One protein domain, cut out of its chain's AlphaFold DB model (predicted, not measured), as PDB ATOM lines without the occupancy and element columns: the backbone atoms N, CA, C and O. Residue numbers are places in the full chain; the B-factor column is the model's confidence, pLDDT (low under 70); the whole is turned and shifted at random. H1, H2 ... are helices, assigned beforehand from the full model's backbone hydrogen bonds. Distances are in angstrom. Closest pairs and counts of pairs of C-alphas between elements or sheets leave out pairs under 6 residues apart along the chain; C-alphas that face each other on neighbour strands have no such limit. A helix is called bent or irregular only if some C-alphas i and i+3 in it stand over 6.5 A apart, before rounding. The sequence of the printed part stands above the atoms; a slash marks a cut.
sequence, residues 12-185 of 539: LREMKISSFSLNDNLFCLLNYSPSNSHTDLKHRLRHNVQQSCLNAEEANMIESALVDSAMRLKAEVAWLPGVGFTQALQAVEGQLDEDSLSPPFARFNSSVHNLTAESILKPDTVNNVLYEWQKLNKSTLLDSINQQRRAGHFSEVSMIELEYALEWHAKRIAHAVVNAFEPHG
ATOM      1  N   LEU A  12     203.191 210.557 241.891       33.75
ATOM      2  CA  LEU A  12     202.291 209.455 241.510       33.75
ATOM      3  C   LEU A  12     202.388 209.079 240.018       33.75
ATOM      4  O   LEU A  12     202.007 207.971 239.642       33.75
ATOM      5  N   ARG A  13     202.891 209.979 239.163       37.00
ATOM      6  CA  ARG A  13     203.304 209.668 237.779       37.00
ATOM      7  C   ARG A  13     204.677 208.991 237.740       37.00
ATOM      8  O   ARG A  13     204.893 208.143 236.887       37.00
ATOM      9  N   GLU A  14     205.533 209.305 238.705       36.12
ATOM     10  CA  GLU A  14     206.843 208.708 238.977       36.12
ATOM     11  C   GLU A  14     206.780 207.695 240.133       36.12
ATOM     12  O   GLU A  14     207.745 207.534 240.880       36.12
ATOM     13  N   MET A  15     205.665 206.965 240.293       40.22
ATOM     14  CA  MET A  15     205.744 205.646 240.931       40.22
ATOM     15  C   MET A  15     206.801 204.907 240.125       40.22
ATOM     16  O   MET A  15     206.501 204.560 238.983       40.22
ATOM     17  N   LYS A  16     208.025 204.801 240.668       43.75
ATOM     18  CA  LYS A  16     209.217 204.279 239.997       43.75
ATOM     19  C   LYS A  16     208.786 203.197 239.022       43.75
ATOM     20  O   LYS A  16     208.437 202.086 239.411       43.75
ATOM     21  N   ILE A  17     208.761 203.571 237.747       48.59
ATOM     22  CA  ILE A  17     208.309 202.728 236.638       48.59
ATOM     23  C   ILE A  17     209.225 201.480 236.519       48.59
ATOM     24  O   ILE A  17     208.956 200.557 235.762       48.59
ATOM     25  N   SER A  18     210.274 201.420 237.348       45.69
ATOM     26  CA  SER A  18     211.397 200.507 237.324       45.69
ATOM     27  C   SER A  18     211.182 199.105 237.888       45.69
ATOM     28  O   SER A  18     212.120 198.319 237.824       45.69
ATOM     29  N   SER A  19     210.026 198.765 238.460       56.84
ATOM     30  CA  SER A  19     209.794 197.402 238.967       56.84
ATOM     31  C   SER A  19     208.310 197.058 239.101       56.84
ATOM     32  O   SER A  19     207.513 197.808 239.678       56.84
ATOM     33  N   PHE A  20     207.928 195.893 238.575       69.25
ATOM     34  CA  PHE A  20     206.668 195.233 238.896       69.25
ATOM     35  C   PHE A  20     206.948 194.075 239.858       69.25
ATOM     36  O   PHE A  20     207.757 193.205 239.559       69.25
ATOM     37  N   SER A  21     206.271 194.048 240.999       72.50
ATOM     38  CA  SER A  21     206.320 192.944 241.955       72.50
ATOM     39  C   SER A  21     204.960 192.825 242.628       72.50
ATOM     40  O   SER A  21     204.358 193.842 242.984       72.50
ATOM     41  N   LEU A  22     204.474 191.595 242.825       72.62
ATOM     42  CA  LEU A  22     203.258 191.374 243.609       72.62
ATOM     43  C   LEU A  22     203.471 191.767 245.081       72.62
ATOM     44  O   LEU A  22     202.535 192.263 245.703       72.62
ATOM     45  N   ASN A  23     204.699 191.648 245.604       72.88
ATOM     46  CA  ASN A  23     205.050 192.087 246.963       72.88
ATOM     47  C   ASN A  23     204.830 193.593 247.173       72.88
ATOM     48  O   ASN A  23     204.418 194.012 248.252       72.88
ATOM     49  N   ASP A  24     205.042 194.392 246.124       70.88
ATOM     50  CA  ASP A  24     204.916 195.854 246.170       70.88
ATOM     51  C   ASP A  24     203.467 196.321 245.925       70.88
ATOM     52  O   ASP A  24     203.170 197.520 245.918       70.88
ATOM     53  N   ASN A  25     202.533 195.390 245.693       76.44
ATOM     54  CA  ASN A  25     201.128 195.722 245.518       76.44
ATOM     55  C   ASN A  25     200.509 196.143 246.863       76.44
ATOM     56  O   ASN A  25     200.615 195.443 247.871       76.44
ATOM     57  N   LEU A  26     199.775 197.260 246.860       71.88
ATOM     58  CA  LEU A  26     199.108 197.822 248.042       71.88
ATOM     59  C   LEU A  26     198.172 196.818 248.750       71.88
ATOM     60  O   LEU A  26     197.959 196.910 249.959       71.88
ATOM     61  N   PHE A  27     197.617 195.852 248.014       74.12
ATOM     62  CA  PHE A  27     196.773 194.786 248.554       74.12
ATOM     63  C   PHE A  27     197.564 193.688 249.267       74.12
ATOM     64  O   PHE A  27     197.093 193.165 250.278       74.12
ATOM     65  N   CYS A  28     198.782 193.403 248.809       70.88
ATOM     66  CA  CYS A  28     199.698 192.493 249.488       70.88
ATOM     67  C   CYS A  28     200.143 193.069 250.835       70.88
ATOM     68  O   CYS A  28     199.979 192.427 251.871       70.88
ATOM     69  N   LEU A  29     200.600 194.328 250.842       68.69
ATOM     70  CA  LEU A  29     201.125 195.021 252.031       68.69
ATOM     71  C   LEU A  29     200.126 195.098 253.201       68.69
ATOM     72  O   LEU A  29     200.509 195.203 254.366       68.69
ATOM     73  N   LEU A  30     198.826 195.046 252.908       68.31
ATOM     74  CA  LEU A  30     197.757 195.089 253.909       68.31
ATOM     75  C   LEU A  30     197.196 193.719 254.296       68.31
ATOM     76  O   LEU A  30     196.256 193.667 255.100       68.31
ATOM     77  N   ASN A  31     197.725 192.624 253.737       68.00
ATOM     78  CA  ASN A  31     197.112 191.300 253.837       68.00
ATOM     79  C   ASN A  31     195.614 191.366 253.466       68.00
ATOM     80  O   ASN A  31     194.738 190.996 254.260       68.00
ATOM     81  N   TYR A  32     195.321 191.944 252.297       71.19
ATOM     82  CA  TYR A  32     193.985 192.359 251.864       71.19
ATOM     83  C   TYR A  32     193.486 191.584 250.633       71.19
ATOM     84  O   TYR A  32     194.248 191.231 249.737       71.19
ATOM     85  N   SER A  33     192.166 191.368 250.570       66.25
ATOM     86  CA  SER A  33     191.448 190.918 249.372       66.25
ATOM     87  C   SER A  33     190.665 192.085 248.761       66.25
ATOM     88  O   SER A  33     189.974 192.770 249.514       66.25
ATOM     89  N   PRO A  34     190.629 192.257 247.423       65.25
ATOM     90  CA  PRO A  34     189.814 193.265 246.722       65.25
ATOM     91  C   PRO A  34     188.337 193.367 247.147       65.25
ATOM     92  O   PRO A  34     187.696 194.387 246.897       65.25
ATOM     93  N   SER A  35     187.805 192.325 247.793       71.44
ATOM     94  CA  SER A  35     186.444 192.233 248.323       71.44
ATOM     95  C   SER A  35     186.245 192.765 249.751       71.44
ATOM     96  O   SER A  35     185.104 192.789 250.209       71.44
ATOM     97  N   ASN A  36     187.292 193.125 250.507       76.69
ATOM     98  CA  ASN A  36     187.099 193.653 251.866       76.69
ATOM     99  C   ASN A  36     186.537 195.082 251.831       76.69
ATOM    100  O   ASN A  36     186.813 195.857 250.915       76.69
ATOM    101  N   SER A  37     185.767 195.444 252.861       77.56
ATOM    102  CA  SER A  37     185.111 196.747 252.921       77.56
ATOM    103  C   SER A  37     186.102 197.894 253.138       77.56
ATOM    104  O   SER A  37     187.164 197.737 253.747       77.56
ATOM    105  N   HIS A  38     185.720 199.095 252.704       78.50
ATOM    106  CA  HIS A  38     186.482 200.322 252.955       78.50
ATOM    107  C   HIS A  38     186.767 200.578 254.449       78.50
ATOM    108  O   HIS A  38     187.831 201.086 254.811       78.50
ATOM    109  N   THR A  39     185.838 200.214 255.331       80.56
ATOM    110  CA  THR A  39     186.006 200.328 256.786       80.56
ATOM    111  C   THR A  39     187.057 199.368 257.329       80.56
ATOM    112  O   THR A  39     187.908 199.791 258.116       80.56
ATOM    113  N   ASP A  40     187.057 198.116 256.866       79.12
ATOM    114  CA  ASP A  40     188.041 197.110 257.289       79.12
ATOM    115  C   ASP A  40     189.449 197.501 256.839       79.12
ATOM    116  O   ASP A  40     190.414 197.401 257.599       79.12
ATOM    117  N   LEU A  41     189.545 198.020 255.616       76.50
ATOM    118  CA  LEU A  41     190.767 198.552 255.024       76.50
ATOM    119  C   LEU A  41     191.381 199.682 255.851       76.50
ATOM    120  O   LEU A  41     192.558 199.623 256.210       76.50
ATOM    121  N   LYS A  42     190.580 200.688 256.217       81.81
ATOM    122  CA  LYS A  42     191.045 201.801 257.059       81.81
ATOM    123  C   LYS A  42     191.480 201.343 258.446       81.81
ATOM    124  O   LYS A  42     192.431 201.894 258.999       81.81
ATOM    125  N   HIS A  43     190.794 200.356 259.019       84.06
ATOM    126  CA  HIS A  43     191.167 199.809 260.320       84.06
ATOM    127  C   HIS A  43     192.520 199.084 260.259       84.06
ATOM    128  O   HIS A  43     193.389 199.332 261.096       84.06
ATOM    129  N   ARG A  44     192.727 198.230 259.249       79.06
ATOM    130  CA  ARG A  44     193.986 197.493 259.050       79.06
ATOM    131  C   ARG A  44     195.167 198.409 258.772       79.06
ATOM    132  O   ARG A  44     196.223 198.217 259.362       79.06
ATOM    133  N   LEU A  45     194.972 199.442 257.956       82.62
ATOM    134  CA  LEU A  45     196.006 200.440 257.698       82.62
ATOM    135  C   LEU A  45     196.463 201.129 258.990       82.62
ATOM    136  O   LEU A  45     197.655 201.168 259.282       82.62
ATOM    137  N   ARG A  46     195.516 201.605 259.810       82.69
ATOM    138  CA  ARG A  46     195.832 202.220 261.112       82.69
ATOM    139  C   ARG A  46     196.593 201.264 262.023       82.69
ATOM    140  O   ARG A  46     197.549 201.684 262.665       82.69
ATOM    141  N   HIS A  47     196.181 200.000 262.062       83.19
ATOM    142  CA  HIS A  47     196.848 198.973 262.853       83.19
ATOM    143  C   HIS A  47     198.288 198.714 262.374       83.19
ATOM    144  O   HIS A  47     199.205 198.718 263.189       83.19
ATOM    145  N   ASN A  48     198.517 198.566 261.065       77.94
ATOM    146  CA  ASN A  48     199.853 198.318 260.504       77.94
ATOM    147  C   ASN A  48     200.799 199.520 260.668       77.94
ATOM    148  O   ASN A  48     201.979 199.328 260.952       77.94
ATOM    149  N   VAL A  49     200.285 200.753 260.572       79.62
ATOM    150  CA  VAL A  49     201.055 201.971 260.891       79.62
ATOM    151  C   VAL A  49     201.422 202.007 262.377       79.62
ATOM    152  O   VAL A  49     202.568 202.279 262.725       79.62
ATOM    153  N   GLN A  50     200.479 201.685 263.270       81.19
ATOM    154  CA  GLN A  50     200.738 201.627 264.716       81.19
ATOM    155  C   GLN A  50     201.771 200.558 265.091       81.19
ATOM    156  O   GLN A  50     202.558 200.772 266.010       81.19
ATOM    157  N   GLN A  51     201.801 199.433 264.373       79.19
ATOM    158  CA  GLN A  51     202.786 198.365 264.568       79.19
ATOM    159  C   GLN A  51     204.126 198.612 263.857       79.19
ATOM    160  O   GLN A  51     205.015 197.771 263.946       79.19
ATOM    161  N   SER A  52     204.309 199.765 263.199       73.31
ATOM    162  CA  SER A  52     205.507 200.086 262.400       73.31
ATOM    163  C   SER A  52     205.796 199.079 261.277       73.31
ATOM    164  O   SER A  52     206.937 198.937 260.849       73.31
ATOM    165  N   CYS A  53     204.764 198.382 260.792       70.38
ATOM    166  CA  CYS A  53     204.869 197.451 259.667       70.38
ATOM    167  C   CYS A  53     204.850 198.166 258.309       70.38
ATOM    168  O   CYS A  53     205.205 197.557 257.309       70.38
ATOM    169  N   LEU A  54     204.412 199.428 258.276       72.50
ATOM    170  CA  LEU A  54     204.396 200.278 257.088       72.50
ATOM    171  C   LEU A  54     205.088 201.599 257.396       72.50
ATOM    172  O   LEU A  54     204.872 202.186 258.464       72.50
ATOM    173  N   ASN A  55     205.880 202.089 256.450       78.19
ATOM    174  CA  ASN A  55     206.450 203.426 256.529       78.19
ATOM    175  C   ASN A  55     205.413 204.499 256.125       78.19
ATOM    176  O   ASN A  55     204.314 204.208 255.644       78.19
ATOM    177  N   ALA A  56     205.740 205.775 256.358       73.88
ATOM    178  CA  ALA A  56     204.814 206.882 256.108       73.88
ATOM    179  C   ALA A  56     204.458 207.057 254.619       73.88
ATOM    180  O   ALA A  56     203.374 207.540 254.299       73.88
ATOM    181  N   GLU A  57     205.357 206.682 253.712       76.94
ATOM    182  CA  GLU A  57     205.148 206.778 252.269       76.94
ATOM    183  C   GLU A  57     204.171 205.698 251.786       76.94
ATOM    184  O   GLU A  57     203.153 206.024 251.175       76.94
ATOM    185  N   GLU A  58     204.397 204.444 252.183       73.44
ATOM    186  CA  GLU A  58     203.504 203.306 251.930       73.44
ATOM    187  C   GLU A  58     202.104 203.558 252.494       73.44
ATOM    188  O   GLU A  58     201.101 203.351 251.809       73.44
ATOM    189  N   ALA A  59     202.016 204.071 253.724       76.56
ATOM    190  CA  ALA A  59     200.740 204.391 254.347       76.56
ATOM    191  C   ALA A  59     199.965 205.457 253.554       76.56
ATOM    192  O   ALA A  59     198.779 205.274 253.286       76.56
ATOM    193  N   ASN A  60     200.635 206.527 253.116       78.75
ATOM    194  CA  ASN A  60     200.019 207.579 252.301       78.75
ATOM    195  C   ASN A  60     199.576 207.065 250.923       78.75
ATOM    196  O   ASN A  60     198.512 207.450 250.436       78.75
ATOM    197  N   MET A  61     200.363 206.187 250.297       71.94
ATOM    198  CA  MET A  61     200.002 205.557 249.023       71.94
ATOM    199  C   MET A  61     198.743 204.697 249.161       71.94
ATOM    200  O   MET A  61     197.838 204.785 248.329       71.94
ATOM    201  N   ILE A  62     198.650 203.925 250.245       73.81
ATOM    202  CA  ILE A  62     197.465 203.128 250.564       73.81
ATOM    203  C   ILE A  62     196.262 204.037 250.844       73.81
ATOM    204  O   ILE A  62     195.188 203.801 250.294       73.81
ATOM    205  N   GLU A  63     196.414 205.098 251.643       77.81
ATOM    206  CA  GLU A  63     195.328 206.060 251.889       77.81
ATOM    207  C   GLU A  63     194.828 206.695 250.589       77.81
ATOM    208  O   GLU A  63     193.616 206.798 250.383       77.81
ATOM    209  N   SER A  64     195.742 207.060 249.690       75.88
ATOM    210  CA  SER A  64     195.400 207.620 248.383       75.88
ATOM    211  C   SER A  64     194.624 206.620 247.528       75.88
ATOM    212  O   SER A  64     193.597 206.979 246.957       75.88
ATOM    213  N   ALA A  65     195.056 205.357 247.468       71.94
ATOM    214  CA  ALA A  65     194.369 204.316 246.702       71.94
ATOM    215  C   ALA A  65     192.996 203.935 247.283       71.94
ATOM    216  O   ALA A  65     192.129 203.457 246.559       71.94
ATOM    217  N   LEU A  66     192.760 204.157 248.580       74.94
ATOM    218  CA  LEU A  66     191.441 203.951 249.190       74.94
ATOM    219  C   LEU A  66     190.425 205.036 248.811       74.94
ATOM    220  O   LEU A  66     189.222 204.794 248.918       74.94
ATOM    221  N   VAL A  67     190.899 206.210 248.392       76.81
ATOM    222  CA  VAL A  67     190.069 207.375 248.055       76.81
ATOM    223  C   VAL A  67     189.938 207.560 246.541       76.81
ATOM    224  O   VAL A  67     188.866 207.922 246.062       76.81
ATOM    225  N   ASP A  68     191.001 207.297 245.782       82.19
ATOM    226  CA  ASP A  68     191.049 207.460 244.330       82.19
ATOM    227  C   ASP A  68     190.705 206.146 243.602       82.19
ATOM    228  O   ASP A  68     191.471 205.179 243.615       82.19
ATOM    229  N   SER A  69     189.553 206.132 242.917       79.50
ATOM    230  CA  SER A  69     189.065 204.975 242.147       79.50
ATOM    231  C   SER A  69     190.035 204.525 241.048       79.50
ATOM    232  O   SER A  69     190.132 203.324 240.780       79.50
ATOM    233  N   ALA A  70     190.775 205.456 240.433       83.00
ATOM    234  CA  ALA A  70     191.721 205.152 239.364       83.00
ATOM    235  C   ALA A  70     192.996 204.502 239.915       83.00
ATOM    236  O   ALA A  70     193.473 203.510 239.363       83.00
ATOM    237  N   MET A  71     193.525 205.006 241.035       81.06
ATOM    238  CA  MET A  71     194.664 204.378 241.720       81.06
ATOM    239  C   MET A  71     194.308 203.002 242.271       81.06
ATOM    240  O   MET A  71     195.092 202.060 242.152       81.06
ATOM    241  N   ARG A  72     193.092 202.857 242.801       83.62
ATOM    242  CA  ARG A  72     192.564 201.558 243.206       83.62
ATOM    243  C   ARG A  72     192.487 200.582 242.036       83.62
ATOM    244  O   ARG A  72     192.936 199.451 242.170       83.62
ATOM    245  N   LEU A  73     191.939 201.021 240.900       86.94
ATOM    246  CA  LEU A  73     191.805 200.179 239.710       86.94
ATOM    247  C   LEU A  73     193.167 199.677 239.234       86.94
ATOM    248  O   LEU A  73     193.314 198.500 238.930       86.94
ATOM    249  N   LYS A  74     194.183 200.543 239.242       86.44
ATOM    250  CA  LYS A  74     195.563 200.152 238.929       86.44
ATOM    251  C   LYS A  74     196.096 199.082 239.883       86.44
ATOM    252  O   LYS A  74     196.719 198.133 239.425       86.44
ATOM    253  N   ALA A  75     195.829 199.200 241.185       81.38
ATOM    254  CA  ALA A  75     196.216 198.179 242.160       81.38
ATOM    255  C   ALA A  75     195.475 196.846 241.940       81.38
ATOM    256  O   ALA A  75     196.088 195.791 242.063       81.38
ATOM    257  N   GLU A  76     194.192 196.884 241.559       84.19
ATOM    258  CA  GLU A  76     193.379 195.701 241.224       84.19
ATOM    259  C   GLU A  76     193.864 194.999 239.953       84.19
ATOM    260  O   GLU A  76     194.001 193.776 239.943       84.19
ATOM    261  N   VAL A  77     194.189 195.765 238.912       86.31
ATOM    262  CA  VAL A  77     194.767 195.266 237.654       86.31
ATOM    263  C   VAL A  77     196.185 194.724 237.865       86.31
ATOM    264  O   VAL A  77     196.584 193.778 237.200       86.31
ATOM    265  N   ALA A  78     196.944 195.258 238.819       80.88
ATOM    266  CA  ALA A  78     198.271 194.754 239.172       80.88
ATOM    267  C   ALA A  78     198.249 193.580 240.173       80.88
ATOM    268  O   ALA A  78     199.310 193.157 240.631       80.88
ATOM    269  N   TRP A  79     197.068 193.094 240.574       81.25
ATOM    270  CA  TRP A  79     196.895 192.022 241.563       81.25
ATOM    271  C   TRP A  79     196.397 190.717 240.924       81.25
ATOM    272  O   TRP A  79     196.315 190.617 239.710       81.25
ATOM    273  N   LEU A  80     196.059 189.688 241.704       76.62
ATOM    274  CA  LEU A  80     195.513 188.415 241.212       76.62
ATOM    275  C   LEU A  80     193.968 188.411 241.306       76.62
ATOM    276  O   LEU A  80     193.414 187.872 242.270       76.62
ATOM    277  N   PRO A  81     193.221 189.042 240.373       74.56
ATOM    278  CA  PRO A  81     191.765 189.094 240.448       74.56
ATOM    279  C   PRO A  81     191.154 187.700 240.299       74.56
ATOM    280  O   PRO A  81     191.649 186.848 239.562       74.56
ATOM    281  N   GLY A  82     190.052 187.476 241.014       70.81
ATOM    282  CA  GLY A  82     189.368 186.181 241.055       70.81
ATOM    283  C   GLY A  82     190.082 185.092 241.867       70.81
ATOM    284  O   GLY A  82     189.511 184.019 242.030       70.81
ATOM    285  N   VAL A  83     191.273 185.360 242.416       74.81
ATOM    286  CA  VAL A  83     191.999 184.441 243.308       74.81
ATOM    287  C   VAL A  83     191.708 184.789 244.769       74.81
ATOM    288  O   VAL A  83     191.652 185.961 245.150       74.81
ATOM    289  N   GLY A  84     191.477 183.767 245.599       70.88
ATOM    290  CA  GLY A  84     191.243 183.953 247.031       70.88
ATOM    291  C   GLY A  84     192.500 184.432 247.762       70.88
ATOM    292  O   GLY A  84     193.614 184.139 247.347       70.88
ATOM    293  N   PHE A  85     192.339 185.128 248.890       71.19
ATOM    294  CA  PHE A  85     193.459 185.725 249.631       71.19
ATOM    295  C   PHE A  85     194.582 184.733 249.987       71.19
ATOM    296  O   PHE A  85     195.748 185.028 249.759       71.19
ATOM    297  N   THR A  86     194.242 183.546 250.500       72.62
ATOM    298  CA  THR A  86     195.232 182.519 250.869       72.62
ATOM    299  C   THR A  86     196.034 182.027 249.665       72.62
ATOM    300  O   THR A  86     197.242 181.863 249.768       72.62
ATOM    301  N   GLN A  87     195.377 181.846 248.517       72.75
ATOM    302  CA  GLN A  87     196.044 181.475 247.268       72.75
ATOM    303  C   GLN A  87     196.898 182.636 246.747       72.75
ATOM    304  O   GLN A  87     198.025 182.433 246.327       72.75
ATOM    305  N   ALA A  88     196.419 183.877 246.833       71.94
ATOM    306  CA  ALA A  88     197.217 185.033 246.438       71.94
ATOM    307  C   ALA A  88     198.499 185.162 247.284       71.94
ATOM    308  O   ALA A  88     199.561 185.425 246.734       71.94
ATOM    309  N   LEU A  89     198.419 184.900 248.593       72.38
ATOM    310  CA  LEU A  89     199.580 184.828 249.489       72.38
ATOM    311  C   LEU A  89     200.562 183.726 249.080       72.38
ATOM    312  O   LEU A  89     201.751 183.988 248.958       72.38
ATOM    313  N   GLN A  90     200.065 182.521 248.799       72.94
ATOM    314  CA  GLN A  90     200.902 181.419 248.313       72.94
ATOM    315  C   GLN A  90     201.603 181.762 246.990       72.94
ATOM    316  O   GLN A  90     202.759 181.396 246.804       72.94
ATOM    317  N   ALA A  91     200.939 182.489 246.087       71.44
ATOM    318  CA  ALA A  91     201.536 182.954 244.833       71.44
ATOM    319  C   ALA A  91     202.650 183.980 245.059       71.44
ATOM    320  O   ALA A  91     203.685 183.908 244.407       71.44
ATOM    321  N   VAL A  92     202.460 184.898 246.007       70.38
ATOM    322  CA  VAL A  92     203.478 185.879 246.408       70.38
ATOM    323  C   VAL A  92     204.689 185.206 247.063       70.38
ATOM    324  O   VAL A  92     205.826 185.607 246.833       70.38
ATOM    325  N   GLU A  93     204.462 184.157 247.852       71.00
ATOM    326  CA  GLU A  93     205.518 183.388 248.519       71.00
ATOM    327  C   GLU A  93     206.224 182.382 247.586       71.00
ATOM    328  O   GLU A  93     207.107 181.649 248.035       71.00
ATOM    329  N   GLY A  94     205.848 182.325 246.301       64.06
ATOM    330  CA  GLY A  94     206.416 181.390 245.323       64.06
ATOM    331  C   GLY A  94     206.044 179.924 245.577       64.06
ATOM    332  O   GLY A  94     206.760 179.023 245.152       64.06
ATOM    333  N   GLN A  95     204.952 179.679 246.305       63.09
ATOM    334  CA  GLN A  95     204.480 178.353 246.720       63.09
ATOM    335  C   GLN A  95     203.222 177.892 245.976       63.09
ATOM    336  O   GLN A  95     202.692 176.822 246.276       63.09
ATOM    337  N   LEU A  96     202.701 178.696 245.047       61.44
ATOM    338  CA  LEU A  96     201.579 178.271 244.222       61.44
ATOM    339  C   LEU A  96     202.097 177.356 243.112       61.44
ATOM    340  O   LEU A  96     202.853 177.805 242.252       61.44
ATOM    341  N   ASP A  97     201.652 176.101 243.106       57.25
ATOM    342  CA  ASP A  97     201.698 175.305 241.884       57.25
ATOM    343  C   ASP A  97     200.900 176.065 240.815       57.25
ATOM    344  O   ASP A  97     199.816 176.589 241.102       57.25
ATOM    345  N   GLU A  98     201.443 176.178 239.597       54.28
ATOM    346  CA  GLU A  98     200.758 176.766 238.438       54.28
ATOM    347  C   GLU A  98     199.572 175.876 238.027       54.28
ATOM    348  O   GLU A  98     199.550 175.231 236.978       54.28
ATOM    349  N   ASP A  99     198.558 175.801 238.882       52.62
ATOM    350  CA  ASP A  99     197.358 175.044 238.617       52.62
ATOM    351  C   ASP A  99     196.599 175.714 237.472       52.62
ATOM    352  O   ASP A  99     196.263 176.904 237.485       52.62
ATOM    353  N   SER A 100     196.245 174.884 236.494       53.94
ATOM    354  CA  SER A 100     195.389 175.195 235.341       53.94
ATOM    355  C   SER A 100     194.018 175.821 235.680       53.94
ATOM    356  O   SER A 100     193.286 176.206 234.768       53.94
ATOM    357  N   LEU A 101     193.675 175.943 236.969       57.84
ATOM    358  CA  LEU A 101     192.400 176.425 237.505       57.84
ATOM    359  C   LEU A 101     192.368 177.932 237.826       57.84
ATOM    360  O   LEU A 101     191.284 178.468 238.062       57.84
ATOM    361  N   SER A 102     193.509 178.630 237.833       67.12
ATOM    362  CA  SER A 102     193.542 180.077 238.099       67.12
ATOM    363  C   SER A 102     192.952 180.897 236.939       67.12
ATOM    364  O   SER A 102     193.187 180.559 235.773       67.12
ATOM    365  N   PRO A 103     192.223 182.004 237.211       73.38
ATOM    366  CA  PRO A 103     191.731 182.896 236.163       73.38
ATOM    367  C   PRO A 103     192.871 183.377 235.247       73.38
ATOM    368  O   PRO A 103     193.948 183.699 235.757       73.38
ATOM    369  N   PRO A 104     192.660 183.503 233.920       73.88
ATOM    370  CA  PRO A 104     193.723 183.846 232.968       73.88
ATOM    371  C   PRO A 104     194.542 185.089 233.340       73.88
ATOM    372  O   PRO A 104     195.758 185.096 233.207       73.88
ATOM    373  N   PHE A 105     193.890 186.120 233.878       77.81
ATOM    374  CA  PHE A 105     194.562 187.359 234.265       77.81
ATOM    375  C   PHE A 105     195.400 187.229 235.549       77.81
ATOM    376  O   PHE A 105     196.430 187.879 235.687       77.81
ATOM    377  N   ALA A 106     195.002 186.350 236.474       77.69
ATOM    378  CA  ALA A 106     195.835 186.023 237.624       77.69
ATOM    379  C   ALA A 106     197.094 185.264 237.183       77.69
ATOM    380  O   ALA A 106     198.188 185.614 237.609       77.69
ATOM    381  N   ARG A 107     196.958 184.304 236.256       77.62
ATOM    382  CA  ARG A 107     198.120 183.619 235.669       77.62
ATOM    383  C   ARG A 107     199.058 184.603 234.983       77.62
ATOM    384  O   ARG A 107     200.247 184.553 235.251       77.62
ATOM    385  N   PHE A 108     198.520 185.538 234.195       84.12
ATOM    386  CA  PHE A 108     199.310 186.614 233.596       84.12
ATOM    387  C   PHE A 108     200.128 187.373 234.652       84.12
ATOM    388  O   PHE A 108     201.348 187.425 234.549       84.12
ATOM    389  N   ASN A 109     199.494 187.903 235.702       81.94
ATOM    390  CA  ASN A 109     200.211 188.667 236.727       81.94
ATOM    391  C   ASN A 109     201.205 187.818 237.541       81.94
ATOM    392  O   ASN A 109     202.253 188.334 237.927       81.94
ATOM    393  N   SER A 110     200.933 186.528 237.754       78.06
ATOM    394  CA  SER A 110     201.908 185.583 238.316       78.06
ATOM    395  C   SER A 110     203.099 185.362 237.381       78.06
ATOM    396  O   SER A 110     204.237 185.432 237.833       78.06
ATOM    397  N   SER A 111     202.877 185.176 236.077       79.81
ATOM    398  CA  SER A 111     203.961 185.045 235.097       79.81
ATOM    399  C   SER A 111     204.821 186.306 235.036       79.81
ATOM    400  O   SER A 111     206.041 186.206 234.977       79.81
ATOM    401  N   VAL A 112     204.211 187.493 235.118       80.56
ATOM    402  CA  VAL A 112     204.942 188.768 235.185       80.56
ATOM    403  C   VAL A 112     205.735 188.877 236.493       80.56
ATOM    404  O   VAL A 112     206.858 189.368 236.483       80.56
ATOM    405  N   HIS A 113     205.192 188.413 237.621       78.31
ATOM    406  CA  HIS A 113     205.922 188.403 238.890       78.31
ATOM    407  C   HIS A 113     207.137 187.475 238.851       78.31
ATOM    408  O   HIS A 113     208.211 187.854 239.304       78.31
ATOM    409  N   ASN A 114     206.974 186.284 238.276       76.25
ATOM    410  CA  ASN A 114     208.065 185.333 238.092       76.25
ATOM    411  C   ASN A 114     209.133 185.915 237.163       76.25
ATOM    412  O   ASN A 114     210.314 185.848 237.483       76.25
ATOM    413  N   LEU A 115     208.710 186.564 236.071       77.19
ATOM    414  CA  LEU A 115     209.590 187.277 235.149       77.19
ATOM    415  C   LEU A 115     210.470 188.285 235.904       77.19
ATOM    416  O   LEU A 115     211.688 188.248 235.786       77.19
ATOM    417  N   THR A 116     209.886 189.150 236.733       73.00
ATOM    418  CA  THR A 116     210.657 190.166 237.468       73.00
ATOM    419  C   THR A 116     211.438 189.627 238.667       73.00
ATOM    420  O   THR A 116     212.312 190.325 239.179       73.00
ATOM    421  N   ALA A 117     211.145 188.404 239.116       71.00
ATOM    422  CA  ALA A 117     211.888 187.713 240.166       71.00
ATOM    423  C   ALA A 117     213.081 186.895 239.630       71.00
ATOM    424  O   ALA A 117     213.967 186.529 240.406       71.00
ATOM    425  N   GLU A 118     213.126 186.597 238.327       69.62
ATOM    426  CA  GLU A 118     214.247 185.886 237.708       69.62
ATOM    427  C   GLU A 118     215.526 186.739 237.724       69.62
ATOM    428  O   GLU A 118     215.547 187.888 237.291       69.62
ATOM    429  N   SER A 119     216.639 186.146 238.169       64.38
ATOM    430  CA  SER A 119     217.956 186.800 238.126       64.38
ATOM    431  C   SER A 119     218.548 186.869 236.716       64.38
ATOM    432  O   SER A 119     219.461 187.649 236.471       64.38
ATOM    433  N   ILE A 120     218.097 185.987 235.820       66.62
ATOM    434  CA  ILE A 120     218.486 185.935 234.408       66.62
ATOM    435  C   ILE A 120     217.222 185.630 233.617       66.62
ATOM    436  O   ILE A 120     216.744 184.495 233.619       66.62
ATOM    437  N   LEU A 121     216.710 186.648 232.941       68.00
ATOM    438  CA  LEU A 121     215.507 186.557 232.132       68.00
ATOM    439  C   LEU A 121     215.745 185.749 230.857       68.00
ATOM    440  O   LEU A 121     216.699 185.995 230.113       68.00
ATOM    441  N   LYS A 122     214.841 184.809 230.574       76.50
ATOM    442  CA  LYS A 122     214.855 184.020 229.337       76.50
ATOM    443  C   LYS A 122     213.816 184.549 228.341       76.50
ATOM    444  O   LYS A 122     212.712 184.898 228.761       76.50
ATOM    445  N   PRO A 123     214.107 184.539 227.025       78.62
ATOM    446  CA  PRO A 123     213.133 184.935 226.006       78.62
ATOM    447  C   PRO A 123     211.799 184.178 226.106       78.62
ATOM    448  O   PRO A 123     210.738 184.787 225.994       78.62
ATOM    449  N   ASP A 124     211.844 182.881 226.423       80.00
ATOM    450  CA  ASP A 124     210.647 182.051 226.613       80.00
ATOM    451  C   ASP A 124     209.738 182.565 227.741       80.00
ATOM    452  O   ASP A 124     208.511 182.517 227.628       80.00
ATOM    453  N   THR A 125     210.317 183.104 228.820       80.12
ATOM    454  CA  THR A 125     209.556 183.666 229.944       80.12
ATOM    455  C   THR A 125     208.789 184.918 229.505       80.12
ATOM    456  O   THR A 125     207.614 185.075 229.839       80.12
ATOM    457  N   VAL A 126     209.406 185.775 228.682       82.75
ATOM    458  CA  VAL A 126     208.749 186.963 228.104       82.75
ATOM    459  C   VAL A 126     207.655 186.555 227.110       82.75
ATOM    460  O   VAL A 126     206.547 187.093 227.163       82.75
ATOM    461  N   ASN A 127     207.915 185.558 226.257       84.44
ATOM    462  CA  ASN A 127     206.925 185.030 225.313       84.44
ATOM    463  C   ASN A 127     205.689 184.470 226.030       84.44
ATOM    464  O   ASN A 127     204.562 184.731 225.606       84.44
ATOM    465  N   ASN A 128     205.873 183.768 227.153       82.25
ATOM    466  CA  ASN A 128     204.763 183.275 227.972       82.25
ATOM    467  C   ASN A 128     203.899 184.419 228.522       82.25
ATOM    468  O   ASN A 128     202.670 184.344 228.473       82.25
ATOM    469  N   VAL A 129     204.522 185.506 228.990       85.69
ATOM    470  CA  VAL A 129     203.806 186.702 229.464       85.69
ATOM    471  C   VAL A 129     203.011 187.360 228.333       85.69
ATOM    472  O   VAL A 129     201.838 187.694 228.517       85.69
ATOM    473  N   LEU A 130     203.602 187.493 227.144       88.00
ATOM    474  CA  LEU A 130     202.919 188.029 225.962       88.00
ATOM    475  C   LEU A 130     201.754 187.147 225.509       88.00
ATOM    476  O   LEU A 130     200.700 187.661 225.126       88.00
ATOM    477  N   TYR A 131     201.923 185.830 225.581       86.06
ATOM    478  CA  TYR A 131     200.895 184.860 225.231       86.06
ATOM    479  C   TYR A 131     199.707 184.904 226.197       86.06
ATOM    480  O   TYR A 131     198.555 184.923 225.758       86.06
ATOM    481  N   GLU A 132     199.956 184.981 227.507       83.88
ATOM    482  CA  GLU A 132     198.874 185.142 228.482       83.88
ATOM    483  C   GLU A 132     198.206 186.522 228.369       83.88
ATOM    484  O   GLU A 132     196.982 186.586 228.488       83.88
ATOM    485  N   TRP A 133     198.945 187.590 228.025       87.56
ATOM    486  CA  TRP A 133     198.367 188.907 227.712       87.56
ATOM    487  C   TRP A 133     197.398 188.853 226.523       87.56
ATOM    488  O   TRP A 133     196.288 189.381 226.585       87.56
ATOM    489  N   GLN A 134     197.780 188.173 225.441       86.12
ATOM    490  CA  GLN A 134     196.956 188.057 224.236       86.12
ATOM    491  C   GLN A 134     195.653 187.276 224.476       86.12
ATOM    492  O   GLN A 134     194.648 187.511 223.807       86.12
ATOM    493  N   LYS A 135     195.639 186.364 225.453       83.88
ATOM    494  CA  LYS A 135     194.441 185.605 225.844       83.88
ATOM    495  C   LYS A 135     193.487 186.365 226.760       83.88
ATOM    496  O   LYS A 135     192.427 185.831 227.100       83.88
ATOM    497  N   LEU A 136     193.846 187.565 227.214       83.38
ATOM    498  CA  LEU A 136     193.041 188.291 228.188       83.38
ATOM    499  C   LEU A 136     191.690 188.701 227.603       83.38
ATOM    500  O   LEU A 136     191.588 189.523 226.694       83.38
ATOM    501  N   ASN A 137     190.619 188.180 228.200       87.31
ATOM    502  CA  ASN A 137     189.273 188.657 227.935       87.31
ATOM    503  C   ASN A 137     188.957 189.848 228.851       87.31
ATOM    504  O   ASN A 137     188.652 189.678 230.035       87.31
ATOM    505  N   LYS A 138     189.005 191.060 228.284       89.19
ATOM    506  CA  LYS A 138     188.734 192.316 229.004       89.19
ATOM    507  C   LYS A 138     187.345 192.352 229.658       89.19
ATOM    508  O   LYS A 138     187.212 192.897 230.747       89.19
ATOM    509  N   SER A 139     186.326 191.748 229.037       89.50
ATOM    510  CA  SER A 139     184.966 191.694 229.602       89.50
ATOM    511  C   SER A 139     184.923 190.844 230.864       89.50
ATOM    512  O   SER A 139     184.431 191.293 231.892       89.50
ATOM    513  N   THR A 140     185.498 189.642 230.812       87.75
ATOM    514  CA  THR A 140     185.553 188.750 231.977       87.75
ATOM    515  C   THR A 140     186.367 189.364 233.117       87.75
ATOM    516  O   THR A 140     186.000 189.230 234.284       87.75
ATOM    517  N   LEU A 141     187.450 190.076 232.791       87.38
ATOM    518  CA  LEU A 141     188.238 190.820 233.772       87.38
ATOM    519  C   LEU A 141     187.416 191.935 234.434       87.38
ATOM    520  O   LEU A 141     187.409 192.038 235.661       87.38
ATOM    521  N   LEU A 142     186.700 192.731 233.634       90.50
ATOM    522  CA  LEU A 142     185.831 193.799 234.126       90.50
ATOM    523  C   LEU A 142     184.766 193.257 235.084       90.50
ATOM    524  O   LEU A 142     184.580 193.803 236.171       90.50
ATOM    525  N   ASP A 143     184.110 192.157 234.708       89.12
ATOM    526  CA  ASP A 143     183.083 191.512 235.526       89.12
ATOM    527  C   ASP A 143     183.648 191.035 236.869       89.12
ATOM    528  O   ASP A 143     183.045 191.279 237.918       89.12
ATOM    529  N   SER A 144     184.835 190.416 236.855       86.62
ATOM    530  CA  SER A 144     185.521 189.966 238.070       86.62
ATOM    531  C   SER A 144     185.882 191.137 238.991       86.62
ATOM    532  O   SER A 144     185.639 191.069 240.198       86.62
ATOM    533  N   ILE A 145     186.436 192.224 238.443       88.19
ATOM    534  CA  ILE A 145     186.790 193.427 239.212       88.19
ATOM    535  C   ILE A 145     185.531 194.054 239.821       88.19
ATOM    536  O   ILE A 145     185.483 194.321 241.024       88.19
ATOM    537  N   ASN A 146     184.473 194.233 239.028       90.06
ATOM    538  CA  ASN A 146     183.229 194.836 239.499       90.06
ATOM    539  C   ASN A 146     182.502 193.956 240.524       90.06
ATOM    540  O   ASN A 146     181.924 194.475 241.479       90.06
ATOM    541  N   GLN A 147     182.582 192.627 240.412       87.75
ATOM    542  CA  GLN A 147     182.081 191.722 241.448       87.75
ATOM    543  C   GLN A 147     182.797 191.935 242.790       87.75
ATOM    544  O   GLN A 147     182.133 192.020 243.826       87.75
ATOM    545  N   GLN A 148     184.126 192.059 242.782       83.81
ATOM    546  CA  GLN A 148     184.912 192.305 243.994       83.81
ATOM    547  C   GLN A 148     184.633 193.696 244.581       83.81
ATOM    548  O   GLN A 148     184.409 193.823 245.786       83.81
ATOM    549  N   ARG A 149     184.543 194.726 243.731       87.12
ATOM    550  CA  ARG A 149     184.183 196.090 244.144       87.12
ATOM    551  C   ARG A 149     182.799 196.155 244.783       87.12
ATOM    552  O   ARG A 149     182.673 196.741 245.856       87.12
ATOM    553  N   ARG A 150     181.790 195.481 244.211       89.00
ATOM    554  CA  ARG A 150     180.450 195.362 244.816       89.00
ATOM    555  C   ARG A 150     180.497 194.742 246.210       89.00
ATOM    556  O   ARG A 150     179.866 195.269 247.124       89.00
ATOM    557  N   ALA A 151     181.256 193.657 246.381       84.69
ATOM    558  CA  ALA A 151     181.411 192.992 247.675       84.69
ATOM    559  C   ALA A 151     182.080 193.900 248.727       84.69
ATOM    560  O   ALA A 151     181.682 193.884 249.888       84.69
ATOM    561  N   GLY A 152     183.040 194.731 248.311       80.88
ATOM    562  CA  GLY A 152     183.709 195.710 249.173       80.88
ATOM    563  C   GLY A 152     182.962 197.040 249.355       80.88
ATOM    564  O   GLY A 152     183.475 197.923 250.044       80.88
ATOM    565  N   HIS A 153     181.771 197.199 248.764       86.25
ATOM    566  CA  HIS A 153     180.999 198.451 248.724       86.25
ATOM    567  C   HIS A 153     181.720 199.626 248.036       86.25
ATOM    568  O   HIS A 153     181.598 200.778 248.455       86.25
ATOM    569  N   PHE A 154     182.456 199.339 246.964       85.62
ATOM    570  CA  PHE A 154     183.092 200.329 246.093       85.62
ATOM    571  C   PHE A 154     182.308 200.526 244.795       85.62
ATOM    572  O   PHE A 154     181.583 199.636 244.348       85.62
ATOM    573  N   SER A 155     182.485 201.694 244.176       87.69
ATOM    574  CA  SER A 155     181.901 202.006 242.871       87.69
ATOM    575  C   SER A 155     182.469 201.106 241.776       87.69
ATOM    576  O   SER A 155     183.685 200.902 241.703       87.69
ATOM    577  N   GLU A 156     181.587 200.610 240.913       91.38
ATOM    578  CA  GLU A 156     181.954 199.879 239.698       91.38
ATOM    579  C   GLU A 156     182.728 200.775 238.719       91.38
ATOM    580  O   GLU A 156     182.625 202.003 238.762       91.38
ATOM    581  N   VAL A 157     183.504 200.144 237.840       92.81
ATOM    582  CA  VAL A 157     184.270 200.788 236.765       92.81
ATOM    583  C   VAL A 157     183.734 200.400 235.399       92.81
ATOM    584  O   VAL A 157     183.155 199.328 235.205       92.81
ATOM    585  N   SER A 158     183.952 201.294 234.444       93.00
ATOM    586  CA  SER A 158     183.648 201.103 233.033       93.00
ATOM    587  C   SER A 158     184.790 200.410 232.282       93.00
ATOM    588  O   SER A 158     185.934 200.369 232.735       93.00
ATOM    589  N   MET A 159     184.491 199.907 231.079       93.12
ATOM    590  CA  MET A 159     185.505 199.325 230.191       93.12
ATOM    591  C   MET A 159     186.612 200.328 229.835       93.12
ATOM    592  O   MET A 159     187.776 199.954 229.798       93.12
ATOM    593  N   ILE A 160     186.273 201.606 229.632       91.38
ATOM    594  CA  ILE A 160     187.245 202.654 229.270       91.38
ATOM    595  C   ILE A 160     188.279 202.844 230.389       91.38
ATOM    596  O   ILE A 160     189.477 202.937 230.131       91.38
ATOM    597  N   GLU A 161     187.827 202.871 231.646       90.88
ATOM    598  CA  GLU A 161     188.723 202.977 232.802       90.88
ATOM    599  C   GLU A 161     189.620 201.742 232.932       90.88
ATOM    600  O   GLU A 161     190.808 201.876 233.235       90.88
ATOM    601  N   LEU A 162     189.076 200.550 232.661       90.44
ATOM    602  CA  LEU A 162     189.853 199.311 232.642       90.44
ATOM    603  C   LEU A 162     190.919 199.328 231.544       90.44
ATOM    604  O   LEU A 162     192.056 198.953 231.808       90.44
ATOM    605  N   GLU A 163     190.594 199.786 230.337       89.62
ATOM    606  CA  GLU A 163     191.561 199.877 229.239       89.62
ATOM    607  C   GLU A 163     192.706 200.838 229.554       89.62
ATOM    608  O   GLU A 163     193.864 200.497 229.320       89.62
ATOM    609  N   TYR A 164     192.412 201.980 230.177       88.25
ATOM    610  CA  TYR A 164     193.449 202.907 230.632       88.25
ATOM    611  C   TYR A 164     194.345 202.292 231.719       88.25
ATOM    612  O   TYR A 164     195.565 202.477 231.720       88.25
ATOM    613  N   ALA A 165     193.758 201.539 232.654       88.12
ATOM    614  CA  ALA A 165     194.519 200.839 233.683       88.12
ATOM    615  C   ALA A 165     195.385 199.711 233.094       88.12
ATOM    616  O   ALA A 165     196.532 199.560 233.510       88.12
ATOM    617  N   LEU A 166     194.871 198.966 232.110       87.88
ATOM    618  CA  LEU A 166     195.610 197.931 231.383       87.88
ATOM    619  C   LEU A 166     196.768 198.520 230.575       87.88
ATOM    620  O   LEU A 166     197.866 197.980 230.630       87.88
ATOM    621  N   GLU A 167     196.563 199.644 229.885       86.81
ATOM    622  CA  GLU A 167     197.639 200.352 229.184       86.81
ATOM    623  C   GLU A 167     198.744 200.778 230.157       86.81
ATOM    624  O   GLU A 167     199.926 200.525 229.921       86.81
ATOM    625  N   TRP A 168     198.364 201.406 231.274       86.00
ATOM    626  CA  TRP A 168     199.313 201.816 232.306       86.00
ATOM    627  C   TRP A 168     200.089 200.621 232.872       86.00
ATOM    628  O   TRP A 168     201.295 200.713 233.099       86.00
ATOM    629  N   HIS A 169     199.404 199.495 233.074       84.75
ATOM    630  CA  HIS A 169     200.003 198.260 233.567       84.75
ATOM    631  C   HIS A 169     200.986 197.657 232.560       84.75
ATOM    632  O   HIS A 169     202.114 197.335 232.925       84.75
ATOM    633  N   ALA A 170     200.615 197.599 231.278       84.69
ATOM    634  CA  ALA A 170     201.480 197.110 230.208       84.69
ATOM    635  C   ALA A 170     202.764 197.945 230.073       84.69
ATOM    636  O   ALA A 170     203.846 197.372 229.980       84.69
ATOM    637  N   LYS A 171     202.673 199.282 230.165       83.62
ATOM    638  CA  LYS A 171     203.858 200.164 230.184       83.62
ATOM    639  C   LYS A 171     204.791 199.833 231.345       83.62
ATOM    640  O   LYS A 171     205.992 199.696 231.149       83.62
ATOM    641  N   ARG A 172     204.252 199.657 232.557       80.94
ATOM    642  CA  ARG A 172     205.070 199.295 233.729       80.94
ATOM    643  C   ARG A 172     205.783 197.965 233.562       80.94
ATOM    644  O   ARG A 172     206.930 197.850 233.974       80.94
ATOM    645  N   ILE A 173     205.112 196.976 232.981       80.81
ATOM    646  CA  ILE A 173     205.725 195.678 232.705       80.81
ATOM    647  C   ILE A 173     206.840 195.844 231.677       80.81
ATOM    648  O   ILE A 173     207.940 195.365 231.924       80.81
ATOM    649  N   ALA A 174     206.589 196.566 230.581       80.75
ATOM    650  CA  ALA A 174     207.603 196.821 229.564       80.75
ATOM    651  C   ALA A 174     208.856 197.472 230.166       80.75
ATOM    652  O   ALA A 174     209.956 196.953 230.004       80.75
ATOM    653  N   HIS A 175     208.694 198.527 230.963       77.81
ATOM    654  CA  HIS A 175     209.821 199.155 231.646       77.81
ATOM    655  C   HIS A 175     210.505 198.250 232.675       77.81
ATOM    656  O   HIS A 175     211.727 198.267 232.765       77.81
ATOM    657  N   ALA A 176     209.761 197.451 233.446       75.19
ATOM    658  CA  ALA A 176     210.363 196.515 234.395       75.19
ATOM    659  C   ALA A 176     211.213 195.454 233.677       75.19
ATOM    660  O   ALA A 176     212.309 195.139 234.132       75.19
ATOM    661  N   VAL A 177     210.731 194.948 232.539       75.88
ATOM    662  CA  VAL A 177     211.482 194.031 231.676       75.88
ATOM    663  C   VAL A 177     212.742 194.713 231.160       75.88
ATOM    664  O   VAL A 177     213.835 194.188 231.333       75.88
ATOM    665  N   VAL A 178     212.614 195.906 230.583       73.06
ATOM    666  CA  VAL A 178     213.749 196.636 230.012       73.06
ATOM    667  C   VAL A 178     214.805 196.976 231.069       73.06
ATOM    668  O   VAL A 178     215.986 196.725 230.847       73.06
ATOM    669  N   ASN A 179     214.396 197.450 232.245       72.50
ATOM    670  CA  ASN A 179     215.312 197.767 233.343       72.50
ATOM    671  C   ASN A 179     216.007 196.527 233.912       72.50
ATOM    672  O   ASN A 179     217.135 196.620 234.386       72.50
ATOM    673  N   ALA A 180     215.363 195.360 233.866       68.69
ATOM    674  CA  ALA A 180     216.011 194.109 234.242       68.69
ATOM    675  C   ALA A 180     217.099 193.693 233.233       68.69
ATOM    676  O   ALA A 180     218.043 192.998 233.602       68.69
ATOM    677  N   PHE A 181     217.009 194.150 231.979       68.06
ATOM    678  CA  PHE A 181     218.012 193.899 230.941       68.06
ATOM    679  C   PHE A 181     219.073 194.995 230.801       68.06
ATOM    680  O   PHE A 181     220.152 194.710 230.286       68.06
ATOM    681  N   GLU A 182     218.814 196.213 231.280       67.38
ATOM    682  CA  GLU A 182     219.740 197.351 231.200       67.38
ATOM    683  C   GLU A 182     221.170 197.017 231.691       67.38
ATOM    684  O   GLU A 182     222.121 197.307 230.960       67.38
ATOM    685  N   PRO A 183     221.383 196.311 232.827       68.12
ATOM    686  CA  PRO A 183     222.728 195.951 233.295       68.12
ATOM    687  C   PRO A 183     223.470 194.959 232.390       68.12
ATOM    688  O   PRO A 183     224.684 194.794 232.515       68.12
ATOM    689  N   HIS A 184     222.749 194.262 231.509       68.81
ATOM    690  CA  HIS A 184     223.282 193.244 230.608       68.81
ATOM    691  C   HIS A 184     223.553 193.779 229.192       68.81
ATOM    692  O   HIS A 184     224.095 193.050 228.361       68.81
ATOM    693  N   GLY A 185     223.235 195.052 228.935       67.88
ATOM    694  CA  GLY A 185     223.455 195.728 227.659       67.88
ATOM    695  C   GLY A 185     222.336 195.514 226.634       67.88
ATOM    696  O   GLY A 185     221.507 194.610 226.741       67.88
TER     697      GLY A 185
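What this domain is: This is residues 12 to 185 of the 539 residues of an uncharacterized protein of Halomonas titanicae BH1 (UniProt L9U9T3). One long helix, H9, runs along one side of the domain, and shorter helices are set on it and beyond it: H4 crosses its first half, the hairpin of H6 and H7 packs with H6 on residues 173 to 180 of its second half, and H8 meets its first turns to make a corner. A second hairpin, H2 and H3, stands at one end of the domain, joined to H9 through H4, and the short H1 lies inside, near H3, H4 and H5. The printed part has 174 residues with nine named helices, H1 to H9 in order along the chain, and no named strand; its class is all helix. It is compact, with a radius of gyration of the C-alphas of 15.8 A, and rounded, with spans of 44 by 35 by 32 A.

Where its parts are: The printed part begins with residues 12 to 25, a stretch with no named element. H1 is residues 26 to 29, with C-alpha 26 at (199.108, 197.822, 248.042). H2 is residues 38 to 50, 18.5 A from first to last C-alpha, and H3 is residues 56 to 67, 16.8 A. H4 follows as residues 69 to 77 and H5 as residues 85 to 92. H6 is residues 104 to 117, 19.9 A long, with C-alpha 104 at (193.723, 183.846, 232.968). H7 is residues 123 to 134, 16.6 A, and H8 is residues 138 to 151, 20.1 A. H9, the longest, is residues 159 to 184, 38.3 A, and ends with C-alpha 184 at (223.282, 193.244, 230.608). H9 is irregular: C-alphas 180 and 183 are 7.0 A apart.

How they stand to each other: H9 is the hub and touches three helices. With its residues 161 to 169 alone it touches H4 at a steep tilt of 57 degrees, the same way; the closest C-alphas, of Lys 74 and Ala 165, are 5.4 A apart. Residues 112 to 116 of H6 touch residues 173 to 180 of H9 at a shallow tilt of 23 degrees, the same way, closest at the C-alphas of Thr 116 and Val 177, 7.0 A. Residues 138 to 142 of H8 touch residues 159 to 162 of H9, about perpendicular at 73 degrees, closest at the C-alphas of Leu 142 and Met 159, 6.8 A. H6 and H7 form a hairpin at a shallow tilt of 26 degrees, opposite ways, with the C-alphas of Phe 108 and Glu 132 closest at 5.3 A. H7 and H9 are only just apart, 8.4 A at the closest. H3 and H4 touch only at the corner, about perpendicular at 75 degrees, with the C-alphas of Ala 65 and Arg 72 closest at 4.8 A. H2 and H3 are a hairpin at a shallow tilt of 6 degrees, opposite ways, with the C-alphas of Val 49 and Ala 59 closest at 7.0 A. H1 is close to H3 but not clearly touching, the C-alphas of Leu 26 and Ile 62 being closest at 6.1 A. H5 is close to H6 but not clearly touching, with the C-alphas of Ala 91 and Ser 110 closest at 7.0 A. Every O i to N i+4 pair is within hydrogen-bond range in H2, H3, H4, H5, H6, H7 and H8, and 20 of 22 are in H9; H1 is too short for such a pair.

The domain as a whole: The two C-alphas farthest apart, of Thr 39 and Gly 185, are 47.7 A apart. The printed part has no cut. The link from H5 to H6, 11 residues, is long. The mean pLDDT of the printed part is 76.3, and 33 residues are under 70: residues 12 to 20, 29 to 31, 33 to 34, 94 to 102, 118 to 121 and 180 to 185.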